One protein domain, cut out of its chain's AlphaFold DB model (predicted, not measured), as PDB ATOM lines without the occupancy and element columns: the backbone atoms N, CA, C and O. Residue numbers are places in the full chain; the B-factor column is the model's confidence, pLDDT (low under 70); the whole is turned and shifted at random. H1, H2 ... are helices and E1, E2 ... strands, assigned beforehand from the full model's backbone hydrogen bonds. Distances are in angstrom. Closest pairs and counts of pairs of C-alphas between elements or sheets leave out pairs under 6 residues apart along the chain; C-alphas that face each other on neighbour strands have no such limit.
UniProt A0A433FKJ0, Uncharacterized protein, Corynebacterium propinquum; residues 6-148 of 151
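What this domain is: This is residues 6 to 148 of the 151 residues of an uncharacterized protein of Corynebacterium propinquum (UniProt A0A433FKJ0). A strongly twisted sheet of five strands is the core, with the long helix H5 over one face and the long helix H6 over the opposite face. Beyond the beginning of H5, H2 reaches away from this body as an arm with the short H1 at its far end, while residues 125 to 130 of the link after H6 stick out as a loop. The printed part has 143 residues, with six named helices and five named strands in the order H1 H2 E1 H3 E2 H4 H5 E3 E4 H6 E5. The sheet runs E1 E2 E4 E3 E5, all antiparallel, and the class is mixed, helices and strands. The whole is compact, with a radius of gyration of the C-alphas of 16.1 A and spans of 50 by 39 by 30 A.

How they stand to each other: Start at the sheet, where E1, residues 39 to 42, is an edge strand beside E2, residues 54 to 58; look for N 41 and O 56, 3.0 A apart. On the other side of E2 comes E4, residues 100 to 103, with N 55 and O 102 at 2.8 A. E4 forms a hairpin with E3, residues 90 to 93, where N 93 and O 101 are 2.8 A apart. The other edge strand is E5, residues 140 to 143, beside E3, with N 92 and O 140 at 2.8 A. H5, residues 71 to 85, is on the sheet; its closest C-alphas to E2 are those of Leu 85 and Gly 54, 7.1 A apart. H6, residues 108 to 122, is on the opposite face at a height over the sheet of 9.7 A, and its closest C-alphas to E3 are those of Leu 115 and Leu 93, at 5.6 A. These are three layers, helices on both faces of one sheet. Two split strand-helix-strand units, each with another strand between its two strands, have right-handed crossovers: E2, H4 and H5, E3, where H4 is residues 64 to 68, and E4, H6, E5. H4 stands at the sheet's level and touches H5 only at the corner, with the C-alphas of Trp 67 and Leu 73 closest, at 4.9 A. H3, residues 44 to 47, only grazes the sheet and touches H6, the closest C-alphas being Leu 47 and Ala 118, 5.7 A apart. H2, residues 15 to 29, only just touches H5, with 3 pairs of C-alphas within 8 A, the closest those of Ala 23 and Leu 73 at 6.7 A; they run the same way at a steep tilt of 40 degrees. H1, residues 6 to 10, is close to H2 but not clearly touching, with the C-alphas of Leu 8 and Met 15 closest, at 7.2 A. Every O i to N i+4 pair is within hydrogen-bond range in H1, H2, H5 and H6; H4 has 0 of 1, but 2 of 2 O i to N i+3 pairs, and H3 is too short for an O i to N i+4 pair.

Where its parts are: Find C-alpha 54 at (210.739, 219.889, 288.379); from there E2 runs 13.3 A to C-alpha 58. Find C-alpha 71 at (213.804, 212.177, 268.770), where H5 begins its 20.2 A. H6 covers 20.7 A from C-alpha 108 to C-alpha 122, and H2 covers 21.2 A from C-alpha 15 to C-alpha 29. E1 measures 10.7 A, E3 9.9 A, E4 10.0 A and E5 10.2 A, the last ending at C-alpha 143, (217.588, 209.791, 279.729). H1, H3 and H4 measure 6.2, 4.8 and 8.2 A.

The domain as a whole: The two C-alphas farthest apart are those of Glu 10 and Ser 50, at 52.6 A. The printed part has no cut. The one long link, H6 to E5, is residues 123 to 139. The mean pLDDT of the printed part is 87.4; look for values under 70 at residues 6 to 13 and 124 to 133.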
ATOM      1  N   ARG A   6     197.959 209.203 251.486       63.53
ATOM      2  CA  ARG A   6     197.868 209.342 250.030       63.53
ATOM      3  C   ARG A   6     198.565 210.607 249.526       63.53
ATOM      4  O   ARG A   6     199.313 210.520 248.562       63.53
ATOM      5  N   ALA A   7     198.382 211.742 250.199       62.47
ATOM      6  CA  ALA A   7     199.069 212.981 249.839       62.47
ATOM      7  C   ALA A   7     200.596 212.827 249.962       62.47
ATOM      8  O   ALA A   7     201.331 213.248 249.078       62.47
ATOM      9  N   LEU A   8     201.087 212.154 251.010       60.69
ATOM     10  CA  LEU A   8     202.518 211.861 251.170       60.69
ATOM     11  C   LEU A   8     203.081 210.985 250.037       60.69
ATOM     12  O   LEU A   8     204.185 211.245 249.555       60.69
ATOM     13  N   ALA A   9     202.308 209.993 249.585       61.31
ATOM     14  CA  ALA A   9     202.663 209.163 248.436       61.31
ATOM     15  C   ALA A   9     202.677 209.966 247.120       61.31
ATOM     16  O   ALA A   9     203.591 209.796 246.317       61.31
ATOM     17  N   GLU A  10     201.724 210.886 246.928       60.78
ATOM     18  CA  GLU A  10     201.662 211.790 245.766       60.78
ATOM     19  C   GLU A  10     202.848 212.777 245.721       60.78
ATOM     20  O   GLU A  10     203.286 213.155 244.636       60.78
ATOM     21  N   PHE A  11     203.439 213.128 246.872       60.19
ATOM     22  CA  PHE A  11     204.661 213.943 246.949       60.19
ATOM     23  C   PHE A  11     205.970 213.143 246.829       60.19
ATOM     24  O   PHE A  11     207.047 213.743 246.818       60.19
ATOM     25  N   ASN A  12     205.917 211.810 246.722       59.31
ATOM     26  CA  ASN A  12     207.089 210.926 246.654       59.31
ATOM     27  C   ASN A  12     208.066 211.103 247.843       59.31
ATOM     28  O   ASN A  12     209.274 210.877 247.736       59.31
ATOM     29  N   ILE A  13     207.546 211.545 248.994       64.19
ATOM     30  CA  ILE A  13     208.318 211.745 250.220       64.19
ATOM     31  C   ILE A  13     208.150 210.487 251.070       64.19
ATOM     32  O   ILE A  13     207.056 210.188 251.545       64.19
ATOM     33  N   ALA A  14     209.241 209.750 251.291       79.62
ATOM     34  CA  ALA A  14     209.241 208.643 252.246       79.62
ATOM     35  C   ALA A  14     208.751 209.137 253.620       79.62
ATOM     36  O   ALA A  14     209.185 210.195 254.071       79.62
ATOM     37  N   MET A  15     207.899 208.365 254.306       77.25
ATOM     38  CA  MET A  15     207.291 208.738 255.599       77.25
ATOM     39  C   MET A  15     208.307 209.324 256.595       77.25
ATOM     40  O   MET A  15     208.048 210.344 257.228       77.25
ATOM     41  N   ARG A  16     209.506 208.732 256.666       82.62
ATOM     42  CA  ARG A  16     210.618 209.234 257.486       82.62
ATOM     43  C   ARG A  16     210.986 210.681 257.158       82.62
ATOM     44  O   ARG A  16     211.021 211.512 258.050       82.62
ATOM     45  N   ARG A  17     211.162 211.004 255.875       84.38
ATOM     46  CA  ARG A  17     211.498 212.358 255.421       84.38
ATOM     47  C   ARG A  17     210.375 213.354 255.717       84.38
ATOM     48  O   ARG A  17     210.657 214.508 256.012       84.38
ATOM     49  N   ALA A  18     209.114 212.929 255.658       84.56
ATOM     50  CA  ALA A  18     207.995 213.782 256.052       84.56
ATOM     51  C   ALA A  18     208.018 214.094 257.559       84.56
ATOM     52  O   ALA A  18     207.767 215.232 257.952       84.56
ATOM     53  N   TRP A  19     208.369 213.108 258.390       88.19
ATOM     54  CA  TRP A  19     208.529 213.284 259.834       88.19
ATOM     55  C   TRP A  19     209.729 214.178 260.182       88.19
ATOM     56  O   TRP A  19     209.584 215.092 260.994       88.19
ATOM     57  N   ASP A  20     210.859 214.005 259.489       91.88
ATOM     58  CA  ASP A  20     212.039 214.869 259.627       91.88
ATOM     59  C   ASP A  20     211.698 216.332 259.276       91.88
ATOM     60  O   ASP A  20     212.008 217.256 260.030       91.88
ATOM     61  N   VAL A  21     210.975 216.554 258.169       92.12
ATOM     62  CA  VAL A  21     210.514 217.893 257.756       92.12
ATOM     63  C   VAL A  21     209.545 218.494 258.778       92.12
ATOM     64  O   VAL A  21     209.598 219.696 259.047       92.12
ATOM     65  N   ALA A  22     208.666 217.690 259.380       91.62
ATOM     66  CA  ALA A  22     207.795 218.165 260.453       91.62
ATOM     67  C   ALA A  22     208.614 218.637 261.667       91.62
ATOM     68  O   ALA A  22     208.338 219.709 262.208       91.62
ATOM     69  N   ALA A  23     209.667 217.907 262.043       94.44
ATOM     70  CA  ALA A  23     210.580 218.318 263.105       94.44
ATOM     71  C   ALA A  23     211.372 219.591 262.751       94.44
ATOM     72  O   ALA A  23     211.572 220.451 263.610       94.44
ATOM     73  N   ASP A  24     211.797 219.759 261.493       94.81
ATOM     74  CA  ASP A  24     212.409 221.007 261.009       94.81
ATOM     75  C   ASP A  24     211.457 222.196 261.146       94.81
ATOM     76  O   ASP A  24     211.874 223.286 261.540       94.81
ATOM     77  N   ASN A  25     210.175 221.996 260.844       94.50
ATOM     78  CA  ASN A  25     209.172 223.046 260.958       94.50
ATOM     79  C   ASN A  25     208.940 223.458 262.414       94.50
ATOM     80  O   ASN A  25     208.833 224.653 262.678       94.50
ATOM     81  N   VAL A  26     208.918 222.502 263.351       95.06
ATOM     82  CA  VAL A  26     208.806 222.801 264.788       95.06
ATOM     83  C   VAL A  26     210.010 223.608 265.271       95.06
ATOM     84  O   VAL A  26     209.820 224.661 265.877       95.06
ATOM     85  N   LEU A  27     211.236 223.175 264.944       94.69
ATOM     86  CA  LEU A  27     212.443 223.920 265.317       94.69
ATOM     87  C   LEU A  27     212.431 225.334 264.745       94.69
ATOM     88  O   LEU A  27     212.679 226.284 265.479       94.69
ATOM     89  N   ARG A  28     212.120 225.482 263.453       94.38
ATOM     90  CA  ARG A  28     212.091 226.790 262.789       94.38
ATOM     91  C   ARG A  28     211.044 227.713 263.406       94.38
ATOM     92  O   ARG A  28     211.304 228.900 263.542       94.38
ATOM     93  N   ALA A  29     209.882 227.174 263.770       93.69
ATOM     94  CA  ALA A  29     208.808 227.946 264.377       93.69
ATOM     95  C   ALA A  29     209.165 228.441 265.787       93.69
ATOM     96  O   ALA A  29     208.824 229.566 266.127       93.69
ATOM     97  N   ALA A  30     209.861 227.627 266.584       92.38
ATOM     98  CA  ALA A  30     210.287 227.974 267.943       92.38
ATOM     99  C   ALA A  30     211.635 228.721 268.011       92.38
ATOM    100  O   ALA A  30     212.136 229.009 269.100       92.38
ATOM    101  N   HIS A  31     212.268 228.982 266.864       92.69
ATOM    102  CA  HIS A  31     213.572 229.626 266.797       92.69
ATOM    103  C   HIS A  31     213.441 231.149 266.897       92.69
ATOM    104  O   HIS A  31     212.754 231.792 266.105       92.69
ATOM    105  N   THR A  32     214.184 231.732 267.825       90.00
ATOM    106  CA  THR A  32     214.372 233.175 268.003       90.00
ATOM    107  C   THR A  32     215.805 233.556 267.610       90.00
ATOM    108  O   THR A  32     216.649 232.671 267.449       90.00
ATOM    109  N   PRO A  33     216.153 234.848 267.466       90.75
ATOM    110  CA  PRO A  33     217.541 235.250 267.219       90.75
ATOM    111  C   PRO A  33     218.550 234.739 268.265       90.75
ATOM    112  O   PRO A  33     219.739 234.664 267.972       90.75
ATOM    113  N   GLN A  34     218.088 234.381 269.467       88.94
ATOM    114  CA  GLN A  34     218.892 233.865 270.578       88.94
ATOM    115  C   GLN A  34     218.886 232.328 270.675       88.94
ATOM    116  O   GLN A  34     219.521 231.770 271.568       88.94
ATOM    117  N   GLY A  35     218.194 231.637 269.765       89.81
ATOM    118  CA  GLY A  35     218.026 230.184 269.766       89.81
ATOM    119  C   GLY A  35     216.588 229.760 270.059       89.81
ATOM    120  O   GLY A  35     215.644 230.524 269.864       89.81
ATOM    121  N   THR A  36     216.396 228.517 270.494       91.94
ATOM    122  CA  THR A  36     215.065 227.984 270.817       91.94
ATOM    123  C   THR A  36     214.547 228.562 272.133       91.94
ATOM    124  O   THR A  36     215.223 228.465 273.156       91.94
ATOM    125  N   GLU A  37     213.342 229.132 272.110       91.38
ATOM    126  CA  GLU A  37     212.703 229.687 273.304       91.38
ATOM    127  C   GLU A  37     211.824 228.652 274.019       91.38
ATOM    128  O   GLU A  37     211.004 227.952 273.416       91.38
ATOM    129  N   PHE A  38     211.971 228.614 275.343       94.19
ATOM    130  CA  PHE A  38     211.154 227.835 276.257       94.19
ATOM    131  C   PHE A  38     210.717 228.716 277.421       94.19
ATOM    132  O   PHE A  38     211.532 229.424 278.012       94.19
ATOM    133  N   TRP A  39     209.441 228.646 277.788       94.56
ATOM    134  CA  TRP A  39     208.951 229.295 278.998       94.56
ATOM    135  C   TRP A  39     208.856 228.272 280.112       94.56
ATOM    136  O   TRP A  39     208.136 227.277 280.001       94.56
ATOM    137  N   THR A  40     209.584 228.532 281.190       95.88
ATOM    138  CA  THR A  40     209.726 227.609 282.311       95.88
ATOM    139  C   THR A  40     209.251 228.252 283.601       95.88
ATOM    140  O   THR A  40     209.527 229.424 283.854       95.88
ATOM    141  N   ARG A  41     208.598 227.467 284.454       96.38
ATOM    142  CA  ARG A  41     208.337 227.817 285.858       96.38
ATOM    143  C   ARG A  41     208.446 226.571 286.744       96.38
ATOM    144  O   ARG A  41     208.418 225.466 286.197       96.38
ATOM    145  N   PRO A  42     208.554 226.704 288.075       97.56
ATOM    146  CA  PRO A  42     208.562 225.553 288.975       97.56
ATOM    147  C   PRO A  42     207.347 224.639 288.763       97.56
ATOM    148  O   PRO A  42     206.219 225.113 288.627       97.56
ATOM    149  N   ALA A  43     207.553 223.320 288.764       97.12
ATOM    150  CA  ALA A  43     206.458 222.353 288.632       97.12
ATOM    151  C   ALA A  43     205.436 222.460 289.778       97.12
ATOM    152  O   ALA A  43     204.241 222.247 289.561       97.12
ATOM    153  N   ALA A  44     205.885 222.856 290.973       96.81
ATOM    154  CA  ALA A  44     205.038 223.069 292.145       96.81
ATOM    155  C   ALA A  44     203.929 224.116 291.919       96.81
ATOM    156  O   ALA A  44     202.873 224.015 292.540       96.81
ATOM    157  N   ASP A  45     204.105 225.061 290.987       96.06
ATOM    158  CA  ASP A  45     203.071 226.050 290.648       96.06
ATOM    159  C   ASP A  45     201.836 225.410 289.994       96.06
ATOM    160  O   ASP A  45     200.738 225.963 290.054       96.06
ATOM    161  N   LEU A  46     202.012 224.257 289.337       95.12
ATOM    162  CA  LEU A  46     200.921 223.476 288.753       95.12
ATOM    163  C   LEU A  46     200.529 222.285 289.625       95.12
ATOM    164  O   LEU A  46     199.354 221.948 289.696       95.12
ATOM    165  N   LEU A  47     201.502 221.617 290.243       95.50
ATOM    166  CA  LEU A  47     201.295 220.355 290.951       95.50
ATOM    167  C   LEU A  47     201.004 220.536 292.448       95.50
ATOM    168  O   LEU A  47     200.439 219.647 293.075       95.50
ATOM    169  N   GLY A  48     201.357 221.684 293.025       95.12
ATOM    170  CA  GLY A  48     201.278 221.954 294.457       95.12
ATOM    171  C   GLY A  48     202.619 221.778 295.189       95.12
ATOM    172  O   GLY A  48     203.592 221.277 294.627       95.12
ATOM    173  N   PRO A  49     202.687 222.184 296.470       93.81
ATOM    174  CA  PRO A  49     203.943 222.313 297.218       93.81
ATOM    175  C   PRO A  49     204.624 220.980 297.556       93.81
ATOM    176  O   PRO A  49     205.824 220.962 297.802       93.81
ATOM    177  N   SER A  50     203.880 219.872 297.571       94.06
ATOM    178  CA  SER A  50     204.428 218.533 297.835       94.06
ATOM    179  C   SER A  50     204.977 217.850 296.578       94.06
ATOM    180  O   SER A  50     205.329 216.670 296.633       94.06
ATOM    181  N   ALA A  51     204.986 218.546 295.439       94.88
ATOM    182  CA  ALA A  51     205.476 218.002 294.187       94.88
ATOM    183  C   ALA A  51     206.998 217.773 294.231       94.88
ATOM    184  O   ALA A  51     207.718 218.561 294.850       94.88
ATOM    185  N   PRO A  52     207.502 216.732 293.546       95.75
ATOM    186  CA  PRO A  52     208.927 216.562 293.318       95.75
ATOM    187  C   PRO A  52     209.530 217.792 292.626       95.75
ATOM    188  O   PRO A  52     208.811 218.520 291.926       95.75
ATOM    189  N   PRO A  53     210.849 218.008 292.763       96.31
ATOM    190  CA  PRO A  53     211.544 219.023 291.989       96.31
ATOM    191  C   PRO A  53     211.284 218.836 290.491       96.31
ATOM    192  O   PRO A  53     211.224 217.720 289.971       96.31
ATOM    193  N   GLY A  54     211.084 219.945 289.788       97.19
ATOM    194  CA  GLY A  54     210.739 219.889 288.379       97.19
ATOM    195  C   GLY A  54     210.378 221.237 287.785       97.19
ATOM    196  O   GLY A  54     210.238 222.247 288.482       97.19
ATOM    197  N   ILE A  55     210.187 221.232 286.470       98.00
ATOM    198  CA  ILE A  55     209.860 222.401 285.661       98.00
ATOM    199  C   ILE A  55     208.582 222.129 284.878       98.00
ATOM    200  O   ILE A  55     208.467 221.120 284.186       98.00
ATOM    201  N   GLN A  56     207.642 223.066 284.927       97.25
ATOM    202  CA  GLN A  56     206.609 223.165 283.910       97.25
ATOM    203  C   GLN A  56     207.157 223.937 282.712       97.25
ATOM    204  O   GLN A  56     207.632 225.064 282.847       97.25
ATOM    205  N   LEU A  57     207.020 223.334 281.540       95.88
ATOM    206  CA  LEU A  57     207.412 223.859 280.250       95.88
ATOM    207  C   LEU A  57     206.185 224.301 279.449       95.88
ATOM    208  O   LEU A  57     205.186 223.583 279.332       95.88
ATOM    209  N   ARG A  58     206.305 225.467 278.818       92.94
ATOM    210  CA  ARG A  58     205.479 225.892 277.690       92.94
ATOM    211  C   ARG A  58     206.369 226.294 276.520       92.94
ATOM    212  O   ARG A  58     207.523 226.680 276.694       92.94
ATOM    213  N   SER A  59     205.805 226.208 275.325       93.12
ATOM    214  CA  SER A  59     206.442 226.638 274.085       93.12
ATOM    215  C   SER A  59     205.433 227.422 273.244       93.12
ATOM    216  O   SER A  59     204.218 227.259 273.401       93.12
ATOM    217  N   HIS A  60     205.942 228.316 272.402       89.19
ATOM    218  CA  HIS A  60     205.169 229.101 271.449       89.19
ATOM    219  C   HIS A  60     206.020 229.333 270.192       89.19
ATOM    220  O   HIS A  60     207.236 229.467 270.310       89.19
ATOM    221  N   PRO A  61     205.427 229.353 268.985       91.12
ATOM    222  CA  PRO A  61     204.017 229.114 268.663       91.12
ATOM    223  C   PRO A  61     203.616 227.631 268.643       91.12
ATOM    224  O   PRO A  61     202.455 227.315 268.389       91.12
ATOM    225  N   VAL A  62     204.551 226.714 268.904       92.69
ATOM    226  CA  VAL A  62     204.309 225.265 268.873       92.69
ATOM    227  C   VAL A  62     203.819 224.738 270.230       92.69
ATOM    228  O   VAL A  62     204.309 225.191 271.264       92.69
ATOM    229  N   PRO A  63     202.881 223.772 270.273       93.38
ATOM    230  CA  PRO A  63     202.455 223.160 271.530       93.38
ATOM    231  C   PRO A  63     203.609 222.449 272.255       93.38
ATOM    232  O   PRO A  63     204.457 221.828 271.614       93.38
ATOM    233  N   ALA A  64     203.626 222.483 273.592       94.00
ATOM    234  CA  ALA A  64     204.727 221.928 274.385       94.00
ATOM    235  C   ALA A  64     204.953 220.425 274.137       94.00
ATOM    236  O   ALA A  64     206.092 219.971 274.086       94.00
ATOM    237  N   THR A  65     203.896 219.646 273.904       94.00
ATOM    238  CA  THR A  65     204.034 218.198 273.673       94.00
ATOM    239  C   THR A  65     204.557 217.850 272.280       94.00
ATOM    240  O   THR A  65     205.004 216.726 272.061       94.00
ATOM    241  N   SER A  66     204.605 218.812 271.347       94.25
ATOM    242  CA  SER A  66     205.213 218.604 270.021       94.25
ATOM    243  C   SER A  66     206.706 218.281 270.116       94.25
ATOM    244  O   SER A  66     207.240 217.589 269.253       94.25
ATOM    245  N   TRP A  67     207.369 218.711 271.192       95.31
ATOM    246  CA  TRP A  67     208.770 218.391 271.458       95.31
ATOM    247  C   TRP A  67     209.008 216.905 271.752       95.31
ATOM    248  O   TRP A  67     210.103 216.410 271.508       95.31
ATOM    249  N   LEU A  68     207.984 216.167 272.191       93.56
ATOM    250  CA  LEU A  68     208.064 214.716 272.398       93.56
ATOM    251  C   LEU A  68     207.882 213.916 271.100       93.56
ATOM    252  O   LEU A  68     208.183 212.727 271.056       93.56
ATOM    253  N   ALA A  69     207.377 214.548 270.037       91.38
ATOM    254  CA  ALA A  69     206.912 213.850 268.843       91.38
ATOM    255  C   ALA A  69     208.033 213.409 267.891       91.38
ATOM    256  O   ALA A  69     207.743 212.751 266.895       91.38
ATOM    257  N   HIS A  70     209.289 213.794 268.134       92.31
ATOM    258  CA  HIS A  70     210.429 213.426 267.294       92.31
ATOM    259  C   HIS A  70     211.721 213.360 268.127       92.31
ATOM    260  O   HIS A  70     211.981 214.309 268.870       92.31
ATOM    261  N   PRO A  71     212.591 212.340 267.959       90.94
ATOM    262  CA  PRO A  71     213.804 212.177 268.770       90.94
ATOM    263  C   PRO A  71     214.689 213.427 268.816       90.94
ATOM    264  O   PRO A  71     215.066 213.883 269.884       90.94
ATOM    265  N   ARG A  72     214.929 214.064 267.662       93.75
ATOM    266  CA  ARG A  72     215.714 215.310 267.591       93.75
ATOM    267  C   ARG A  72     215.115 216.465 268.406       93.75
ATOM    268  O   ARG A  72     215.861 217.259 268.963       93.75
ATOM    269  N   LEU A  73     213.786 216.591 268.436       95.44
ATOM    270  CA  LEU A  73     213.121 217.634 269.223       95.44
ATOM    271  C   LEU A  73     213.232 217.320 270.714       95.44
ATOM    272  O   LEU A  73     213.565 218.206 271.500       95.44
ATOM    273  N   LEU A  74     213.024 216.049 271.070       95.25
ATOM    274  CA  LEU A  74     213.158 215.572 272.436       95.25
ATOM    275  C   LEU A  74     214.563 215.849 272.962       95.25
ATOM    276  O   LEU A  74     214.665 216.400 274.047       95.25
ATOM    277  N   SER A  75     215.621 215.557 272.199       94.69
ATOM    278  CA  SER A  75     216.999 215.833 272.626       94.69
ATOM    279  C   SER A  75     217.241 217.326 272.877       94.69
ATOM    280  O   SER A  75     217.753 217.684 273.929       94.69
ATOM    281  N   VAL A  76     216.797 218.219 271.978       94.94
ATOM    282  CA  VAL A  76     216.956 219.681 272.159       94.94
ATOM    283  C   VAL A  76     216.283 220.173 273.443       94.94
ATOM    284  O   VAL A  76     216.867 220.947 274.202       94.94
ATOM    285  N   MET A  77     215.046 219.735 273.682       96.38
ATOM    286  CA  MET A  77     214.287 220.108 274.873       96.38
ATOM    287  C   MET A  77     214.865 219.463 276.141       96.38
ATOM    288  O   MET A  77     215.002 220.134 277.164       96.38
ATOM    289  N   HIS A  78     215.202 218.172 276.083       96.38
ATOM    290  CA  HIS A  78     215.764 217.405 277.195       96.38
ATOM    291  C   HIS A  78     217.085 218.017 277.652       96.38
ATOM    292  O   HIS A  78     217.186 218.364 278.820       96.38
ATOM    293  N   ASP A  79     218.018 218.298 276.739       95.31
ATOM    294  CA  ASP A  79     219.306 218.923 277.060       95.31
ATOM    295  C   ASP A  79     219.134 220.280 277.761       95.31
ATOM    296  O   ASP A  79     219.899 220.644 278.657       95.31
ATOM    297  N   HIS A  80     218.139 221.071 277.344       95.19
ATOM    298  CA  HIS A  80     217.829 222.346 277.987       95.19
ATOM    299  C   HIS A  80     217.338 222.146 279.426       95.19
ATOM    300  O   HIS A  80     217.854 222.783 280.344       95.19
ATOM    301  N   LEU A  81     216.381 221.242 279.629       96.69
ATOM    302  CA  LEU A  81     215.806 220.965 280.944       96.69
ATOM    303  C   LEU A  81     216.799 220.275 281.880       96.69
ATOM    304  O   LEU A  81     216.865 220.632 283.052       96.69
ATOM    305  N   ALA A  82     217.617 219.361 281.363       96.25
ATOM    306  CA  ALA A  82     218.660 218.677 282.111       96.25
ATOM    307  C   ALA A  82     219.698 219.666 282.655       96.25
ATOM    308  O   ALA A  82     220.088 219.577 283.818       96.25
ATOM    309  N   ARG A  83     220.076 220.687 281.868       95.38
ATOM    310  CA  ARG A  83     220.943 221.781 282.345       95.38
ATOM    311  C   ARG A  83     220.300 222.623 283.443       95.38
ATOM    312  O   ARG A  83     221.004 223.039 284.356       95.38
ATOM    313  N   LEU A  84     218.996 222.892 283.357       96.25
ATOM    314  CA  LEU A  84     218.280 223.660 284.385       96.25
ATOM    315  C   LEU A  84     218.089 222.866 285.684       96.25
ATOM    316  O   LEU A  84     218.128 223.448 286.763       96.25
ATOM    317  N   LEU A  85     217.878 221.554 285.572       95.94
ATOM    318  CA  LEU A  85     217.598 220.658 286.696       95.94
ATOM    319  C   LEU A  85     218.854 219.980 287.266       95.94
ATOM    320  O   LEU A  85     218.791 219.389 288.337       95.94
ATOM    321  N   GLY A  86     219.991 220.060 286.571       96.12
ATOM    322  CA  GLY A  86     221.258 219.460 286.994       96.12
ATOM    323  C   GLY A  86     221.309 217.932 286.886       96.12
ATOM    324  O   GLY A  86     222.145 217.310 287.536       96.12
ATOM    325  N   THR A  87     220.425 217.315 286.097       94.12
ATOM    326  CA  THR A  87     220.352 215.856 285.923       94.12
ATOM    327  C   THR A  87     219.792 215.476 284.557       94.12
ATOM    328  O   THR A  87     218.898 216.142 284.041       94.12
ATOM    329  N   ASP A  88     220.283 214.375 283.989       92.69
ATOM    330  CA  ASP A  88     219.799 213.827 282.717       92.69
ATOM    331  C   ASP A  88     218.592 212.890 282.877       92.69
ATOM    332  O   ASP A  88     217.948 212.540 281.887       92.69
ATOM    333  N   ALA A  89     218.280 212.459 284.100       92.62
ATOM    334  CA  ALA A  89     217.175 211.543 284.372       92.62
ATOM    335  C   ALA A  89     215.877 212.330 284.594       92.62
ATOM    336  O   ALA A  89     215.618 212.813 285.699       92.62
ATOM    337  N   LEU A  90     215.069 212.463 283.536       95.38
ATOM    338  CA  LEU A  90     213.843 213.263 283.540       95.38
ATOM    339  C   LEU A  90     212.605 212.386 283.321       95.38
ATOM    340  O   LEU A  90     212.592 211.485 282.479       95.38
ATOM    341  N   ILE A  91     211.531 212.700 284.046       95.88
ATOM    342  CA  ILE A  91     210.205 212.109 283.842       95.88
ATOM    343  C   ILE A  91     209.262 213.186 283.318       95.88
ATOM    344  O   ILE A  91     209.012 214.188 283.986       95.88
ATOM    345  N   PHE A  92     208.719 212.973 282.126       96.00
ATOM    346  CA  PHE A  92     207.820 213.894 281.452       96.00
ATOM    347  C   PHE A  92     206.351 213.533 281.687       96.00
ATOM    348  O   PHE A  92     205.921 212.408 281.431       96.00
ATOM    349  N   LEU A  93     205.566 214.518 282.121       95.62
ATOM    350  CA  LEU A  93     204.113 214.464 282.256       95.62
ATOM    351  C   LEU A  93     203.481 215.358 281.187       95.62
ATOM    352  O   LEU A  93     203.789 216.549 281.122       95.62
ATOM    353  N   ALA A  94     202.575 214.805 280.386       93.75
ATOM    354  CA  ALA A  94     201.866 215.521 279.328       93.75
ATOM    355  C   ALA A  94     200.346 215.472 279.583       93.75
ATOM    356  O   ALA A  94     199.659 214.642 278.987       93.75
ATOM    357  N   PRO A  95     199.808 216.311 280.493       90.25
ATOM    358  CA  PRO A  95     198.378 216.297 280.814       90.25
ATOM    359  C   PRO A  95     197.497 216.765 279.645       90.25
ATOM    360  O   PRO A  95     196.389 216.267 279.473       90.25
ATOM    361  N   ASP A  96     197.988 217.702 278.830       88.88
ATOM    362  CA  ASP A  96     197.315 218.249 277.648       88.88
ATOM    363  C   ASP A  96     198.341 218.635 276.568       88.88
ATOM    364  O   ASP A  96     199.547 218.528 276.775       88.88
ATOM    365  N   ILE A  97     197.884 219.094 275.397       88.88
ATOM    366  CA  ILE A  97     198.767 219.412 274.260       88.88
ATOM    367  C   ILE A  97     199.706 220.613 274.508       88.88
ATOM    368  O   ILE A  97     200.770 220.725 273.895       88.88
ATOM    369  N   THR A  98     199.333 221.538 275.391       90.44
ATOM    370  CA  THR A  98     200.056 222.800 275.625       90.44
ATOM    371  C   THR A  98     200.943 222.789 276.865       90.44
ATOM    372  O   THR A  98     201.795 223.672 276.996       90.44
ATOM    373  N   THR A  99     200.763 221.806 277.744       90.88
ATOM    374  CA  THR A  99     201.462 221.692 279.022       90.88
ATOM    375  C   THR A  99     202.353 220.463 279.032       90.88
ATOM    376  O   THR A  99     201.889 219.345 278.826       90.88
ATOM    377  N   LEU A 100     203.629 220.667 279.342       95.69
ATOM    378  CA  LEU A 100     204.564 219.590 279.633       95.69
ATOM    379  C   LEU A 100     205.217 219.864 280.987       95.69
ATOM    380  O   LEU A 100     205.589 220.999 281.266       95.69
ATOM    381  N   VAL A 101     205.352 218.853 281.838       97.19
ATOM    382  CA  VAL A 101     206.082 218.966 283.107       97.19
ATOM    383  C   VAL A 101     207.220 217.960 283.109       97.19
ATOM    384  O   VAL A 101     206.991 216.792 282.823       97.19
ATOM    385  N   ALA A 102     208.430 218.401 283.429       97.56
ATOM    386  CA  ALA A 102     209.583 217.540 283.653       97.56
ATOM    387  C   ALA A 102     209.862 217.458 285.154       97.56
ATOM    388  O   ALA A 102     210.087 218.486 285.791       97.56
ATOM    389  N   LEU A 103     209.829 216.251 285.707       97.38
ATOM    390  CA  LEU A 103     210.127 215.962 287.105       97.38
ATOM    391  C   LEU A 103     211.470 215.251 287.238       97.38
ATOM    392  O   LEU A 103     211.862 214.469 286.368       97.38
ATOM    393  N   THR A 104     212.127 215.482 288.368       95.25
ATOM    394  CA  THR A 104     213.323 214.767 288.815       95.25
ATOM    395  C   THR A 104     213.061 214.148 290.180       95.25
ATOM    396  O   THR A 104     212.080 214.480 290.843       95.25
ATOM    397  N   GLU A 105     213.921 213.211 290.593       92.19
ATOM    398  CA  GLU A 105     213.840 212.575 291.921       92.19
ATOM    399  C   GLU A 105     212.453 211.971 292.226       92.19
ATOM    400  O   GLU A 105     211.995 211.915 293.366       92.19
ATOM    401  N   CYS A 106     211.759 211.518 291.181       92.25
ATOM    402  CA  CYS A 106     210.411 210.979 291.257       92.25
ATOM    403  C   CYS A 106     210.405 209.526 290.776       92.25
ATOM    404  O   CYS A 106     211.141 209.160 289.861       92.25
ATOM    405  N   THR A 107     209.569 208.687 291.384       91.06
ATOM    406  CA  THR A 107     209.339 207.316 290.914       91.06
ATOM    407  C   THR A 107     208.205 207.298 289.892       91.06
ATOM    408  O   THR A 107     207.292 208.120 289.964       91.06
ATOM    409  N   ILE A 108     208.208 206.336 288.964       88.31
ATOM    410  CA  ILE A 108     207.144 206.208 287.949       88.31
ATOM    411  C   ILE A 108     205.740 206.117 288.587       88.31
ATOM    412  O   ILE A 108     204.860 206.865 288.159       88.31
ATOM    413  N   PRO A 109     205.497 205.312 289.646       90.31
ATOM    414  CA  PRO A 109     204.179 205.270 290.284       90.31
ATOM    415  C   PRO A 109     203.741 206.619 290.869       90.31
ATOM    416  O   PRO A 109     202.573 206.992 290.758       90.31
ATOM    417  N   ALA A 110     204.670 207.377 291.463       92.88
ATOM    418  CA  ALA A 110     204.375 208.714 291.967       92.88
ATOM    419  C   ALA A 110     204.093 209.695 290.816       92.88
ATOM    420  O   ALA A 110     203.144 210.475 290.893       92.88
ATOM    421  N   ALA A 111     204.864 209.618 289.728       93.25
ATOM    422  CA  ALA A 111     204.694 210.438 288.533       93.25
ATOM    423  C   ALA A 111     203.315 210.247 287.880       93.25
ATOM    424  O   ALA A 111     202.695 211.232 287.485       93.25
ATOM    425  N   THR A 112     202.781 209.022 287.838       91.56
ATOM    426  CA  THR A 112     201.406 208.760 287.372       91.56
ATOM    427  C   THR A 112     200.366 209.473 288.243       91.56
ATOM    428  O   THR A 112     199.399 210.039 287.729       91.56
ATOM    429  N   GLY A 113     200.577 209.518 289.562       92.19
ATOM    430  CA  GLY A 113     199.741 210.306 290.470       92.19
ATOM    431  C   GLY A 113     199.786 211.802 290.147       92.19
ATOM    432  O   GLY A 113     198.739 212.443 290.047       92.19
ATOM    433  N   TRP A 114     200.985 212.342 289.911       94.94
ATOM    434  CA  TRP A 114     201.185 213.750 289.555       94.94
ATOM    435  C   TRP A 114     200.640 214.122 288.177       94.94
ATOM    436  O   TRP A 114     200.161 215.238 288.008       94.94
ATOM    437  N   LEU A 115     200.646 213.203 287.210       93.12
ATOM    438  CA  LEU A 115     200.038 213.408 285.892       93.12
ATOM    439  C   LEU A 115     198.542 213.711 286.006       93.12
ATOM    440  O   LEU A 115     198.047 214.648 285.380       93.12
ATOM    441  N   ARG A 116     197.836 212.967 286.863       89.19
ATOM    442  CA  ARG A 116     196.417 213.207 287.135       89.19
ATOM    443  C   ARG A 116     196.190 214.562 287.806       89.19
ATOM    444  O   ARG A 116     195.334 215.316 287.357       89.19
ATOM    445  N   VAL A 117     196.997 214.899 288.815       92.25
ATOM    446  CA  VAL A 117     196.951 216.219 289.475       92.25
ATOM    447  C   VAL A 117     197.174 217.345 288.459       92.25
ATOM    448  O   VAL A 117     196.448 218.336 288.454       92.25
ATOM    449  N   ALA A 118     198.144 217.180 287.557       92.31
ATOM    450  CA  ALA A 118     198.419 218.145 286.499       92.31
ATOM    451  C   ALA A 118     197.194 218.348 285.597       92.31
ATOM    452  O   ALA A 118     196.809 219.486 285.347       92.31
ATOM    453  N   ALA A 119     196.550 217.262 285.164       89.12
ATOM    454  CA  ALA A 119     195.375 217.324 284.299       89.12
ATOM    455  C   ALA A 119     194.158 217.968 284.976       89.12
ATOM    456  O   ALA A 119     193.470 218.791 284.374       89.12
ATOM    457  N   GLU A 120     193.924 217.671 286.255       88.44
ATOM    458  CA  GLU A 120     192.873 218.314 287.055       88.44
ATOM    459  C   GLU A 120     193.088 219.831 287.200       88.44
ATOM    460  O   GLU A 120     192.119 220.597 287.300       88.44
ATOM    461  N   ASN A 121     194.348 220.274 287.214       88.94
ATOM    462  CA  ASN A 121     194.724 221.680 287.349       88.94
ATOM    463  C   ASN A 121     194.779 222.432 286.014       88.94
ATOM    464  O   ASN A 121     194.532 223.639 286.008       88.94
ATOM    465  N   THR A 122     195.029 221.761 284.885       84.69
ATOM    466  CA  THR A 122     194.975 222.401 283.560       84.69
ATOM    467  C   THR A 122     193.565 222.446 282.974       84.69
ATOM    468  O   THR A 122     193.217 223.412 282.295       84.69
ATOM    469  N   GLN A 123     192.702 221.473 283.285       74.50
ATOM    470  CA  GLN A 123     191.359 221.346 282.703       74.50
ATOM    471  C   GLN A 123     190.240 221.892 283.601       74.50
ATOM    472  O   GLN A 123     189.147 221.330 283.662       74.50
ATOM    473  N   ALA A 124     190.471 223.013 284.295       57.97
ATOM    474  CA  ALA A 124     189.556 223.556 285.310       57.97
ATOM    475  C   ALA A 124     188.082 223.727 284.861       57.97
ATOM    476  O   ALA A 124     187.189 223.711 285.708       57.97
ATOM    477  N   VAL A 125     187.808 223.842 283.554       50.91
ATOM    478  CA  VAL A 125     186.450 223.943 282.983       50.91
ATOM    479  C   VAL A 125     185.724 222.583 282.916       50.91
ATOM    480  O   VAL A 125     184.509 222.535 283.095       50.91
ATOM    481  N   SER A 126     186.445 221.466 282.760       50.41
ATOM    482  CA  SER A 126     185.877 220.104 282.691       50.41
ATOM    483  C   SER A 126     185.455 219.535 284.049       50.41
ATOM    484  O   SER A 126     184.770 218.514 284.095       50.41
ATOM    485  N   ARG A 127     185.779 220.213 285.163       52.09
ATOM    486  CA  ARG A 127     185.412 219.789 286.531       52.09
ATOM    487  C   ARG A 127     183.905 219.599 286.734       52.09
ATOM    488  O   ARG A 127     183.500 218.885 287.643       52.09
ATOM    489  N   PHE A 128     183.086 220.222 285.889       53.75
ATOM    490  CA  PHE A 128     181.631 220.087 285.924       53.75
ATOM    491  C   PHE A 128     181.089 218.894 285.114       53.75
ATOM    492  O   PHE A 128     179.925 218.550 285.296       53.75
ATOM    493  N   PHE A 129     181.890 218.256 284.249       51.38
ATOM    494  CA  PHE A 129     181.392 217.289 283.255       51.38
ATOM    495  C   PHE A 129     182.166 215.962 283.132       51.38
ATOM    496  O   PHE A 129     181.846 215.177 282.243       51.38
ATOM    497  N   GLY A 130     183.111 215.638 284.021       58.59
ATOM    498  CA  GLY A 130     183.703 214.290 284.068       58.59
ATOM    499  C   GLY A 130     185.180 214.242 284.451       58.59
ATOM    500  O   GLY A 130     185.744 215.223 284.928       58.59
ATOM    501  N   GLN A 131     185.789 213.064 284.269       59.38
ATOM    502  CA  GLN A 131     187.236 212.857 284.417       59.38
ATOM    503  C   GLN A 131     188.005 213.669 283.356       59.38
ATOM    504  O   GLN A 131     187.494 213.827 282.245       59.38
ATOM    505  N   PRO A 132     189.213 214.173 283.669       62.16
ATOM    506  CA  PRO A 132     190.018 214.910 282.704       62.16
ATOM    507  C   PRO A 132     190.458 214.010 281.539       62.16
ATOM    508  O   PRO A 132     190.885 212.875 281.752       62.16
ATOM    509  N   GLU A 133     190.373 214.518 280.308       69.69
ATOM    510  CA  GLU A 133     190.836 213.804 279.113       69.69
ATOM    511  C   GLU A 133     192.357 213.942 279.021       69.69
ATOM    512  O   GLU A 133     192.880 215.009 278.697       69.69
ATOM    513  N   LEU A 134     193.078 212.880 279.375       73.38
ATOM    514  CA  LEU A 134     194.535 212.871 279.342       73.38
ATOM    515  C   LEU A 134     195.035 212.726 277.904       73.38
ATOM    516  O   LEU A 134     194.601 211.832 277.182       73.38
ATOM    517  N   LEU A 135     196.017 213.544 277.512       80.50
ATOM    518  CA  LEU A 135     196.721 213.326 276.243       80.50
ATOM    519  C   LEU A 135     197.497 211.999 276.256       80.50
ATOM    520  O   LEU A 135     197.583 211.310 275.240       80.50
ATOM    521  N   CYS A 136     198.080 211.653 277.402       80.81
ATOM    522  CA  CYS A 136     198.738 210.378 277.636       80.81
ATOM    523  C   CYS A 136     198.461 209.931 279.072       80.81
ATOM    524  O   CYS A 136     198.517 210.750 279.984       80.81
ATOM    525  N   GLU A 137     198.176 208.646 279.276       81.69
ATOM    526  CA  GLU A 137     197.878 208.080 280.602       81.69
ATOM    527  C   GLU A 137     199.136 207.682 281.385       81.69
ATOM    528  O   GLU A 137     199.065 207.404 282.581       81.69
ATOM    529  N   SER A 138     200.293 207.636 280.719       86.12
ATOM    530  CA  SER A 138     201.557 207.186 281.301       86.12
ATOM    531  C   SER A 138     202.628 208.275 281.219       86.12
ATOM    532  O   SER A 138     202.754 208.932 280.183       86.12
ATOM    533  N   PRO A 139     203.434 208.465 282.280       87.62
ATOM    534  CA  PRO A 139     204.621 209.306 282.211       87.62
ATOM    535  C   PRO A 139     205.612 208.769 281.175       87.62
ATOM    536  O   PRO A 139     205.797 207.558 281.052       87.62
ATOM    537  N   LEU A 140     206.300 209.667 280.477       89.19
ATOM    538  CA  LEU A 140     207.410 209.312 279.598       89.19
ATOM    539  C   LEU A 140     208.725 209.477 280.359       89.19
ATOM    540  O   LEU A 140     209.068 210.583 280.773       89.19
ATOM    541  N   VAL A 141     209.489 208.399 280.508       88.06
ATOM    542  CA  VAL A 141     210.840 208.457 281.079       88.06
ATOM    543  C   VAL A 141     211.840 208.680 279.955       88.06
ATOM    544  O   VAL A 141     211.792 207.989 278.935       88.06
ATOM    545  N   ALA A 142     212.750 209.631 280.138       83.81
ATOM    546  CA  ALA A 142     213.828 209.860 279.193       83.81
ATOM    547  C   ALA A 142     215.154 210.131 279.900       83.81
ATOM    548  O   ALA A 142     215.226 210.879 280.879       83.81
ATOM    549  N   ALA A 143     216.211 209.562 279.334       81.62
ATOM    550  CA  ALA A 143     217.588 209.791 279.729       81.62
ATOM    551  C   ALA A 143     218.416 210.099 278.480       81.62
ATOM    552  O   ALA A 143     218.205 209.496 277.425       81.62
ATOM    553  N   HIS A 144     219.338 211.055 278.593       83.69
ATOM    554  CA  HIS A 144     220.236 211.452 277.500       83.69
ATOM    555  C   HIS A 144     219.502 211.777 276.182       83.69
ATOM    556  O   HIS A 144     219.957 211.416 275.097       83.69
ATOM    557  N   GLY A 145     218.325 212.405 276.268       74.56
ATOM    558  CA  GLY A 145     217.530 212.777 275.098       74.56
ATOM    559  C   GLY A 145     216.791 211.633 274.391       74.56
ATOM    560  O   GLY A 145     216.257 211.869 273.305       74.56
ATOM    561  N   PHE A 146     216.718 210.432 274.980       76.00
ATOM    562  CA  PHE A 146     215.987 209.285 274.427       76.00
ATOM    563  C   PHE A 146     214.964 208.713 275.417       76.00
ATOM    564  O   PHE A 146     215.248 208.646 276.617       76.00
ATOM    565  N   PRO A 147     213.789 208.251 274.939       82.75
ATOM    566  CA  PRO A 147     212.873 207.467 275.757       82.75
ATOM    567  C   PRO A 147     213.573 206.228 276.312       82.75
ATOM    568  O   PRO A 147     214.310 205.557 275.592       82.75
ATOM    569  N   THR A 148     213.338 205.927 277.582       80.50
ATOM    570  CA  THR A 148     213.857 204.722 278.242       80.50
ATOM    571  C   THR A 148     212.698 203.782 278.556       80.50
ATOM    572  O   THR A 148     211.602 204.245 278.881       80.50
TER     573      THR A 148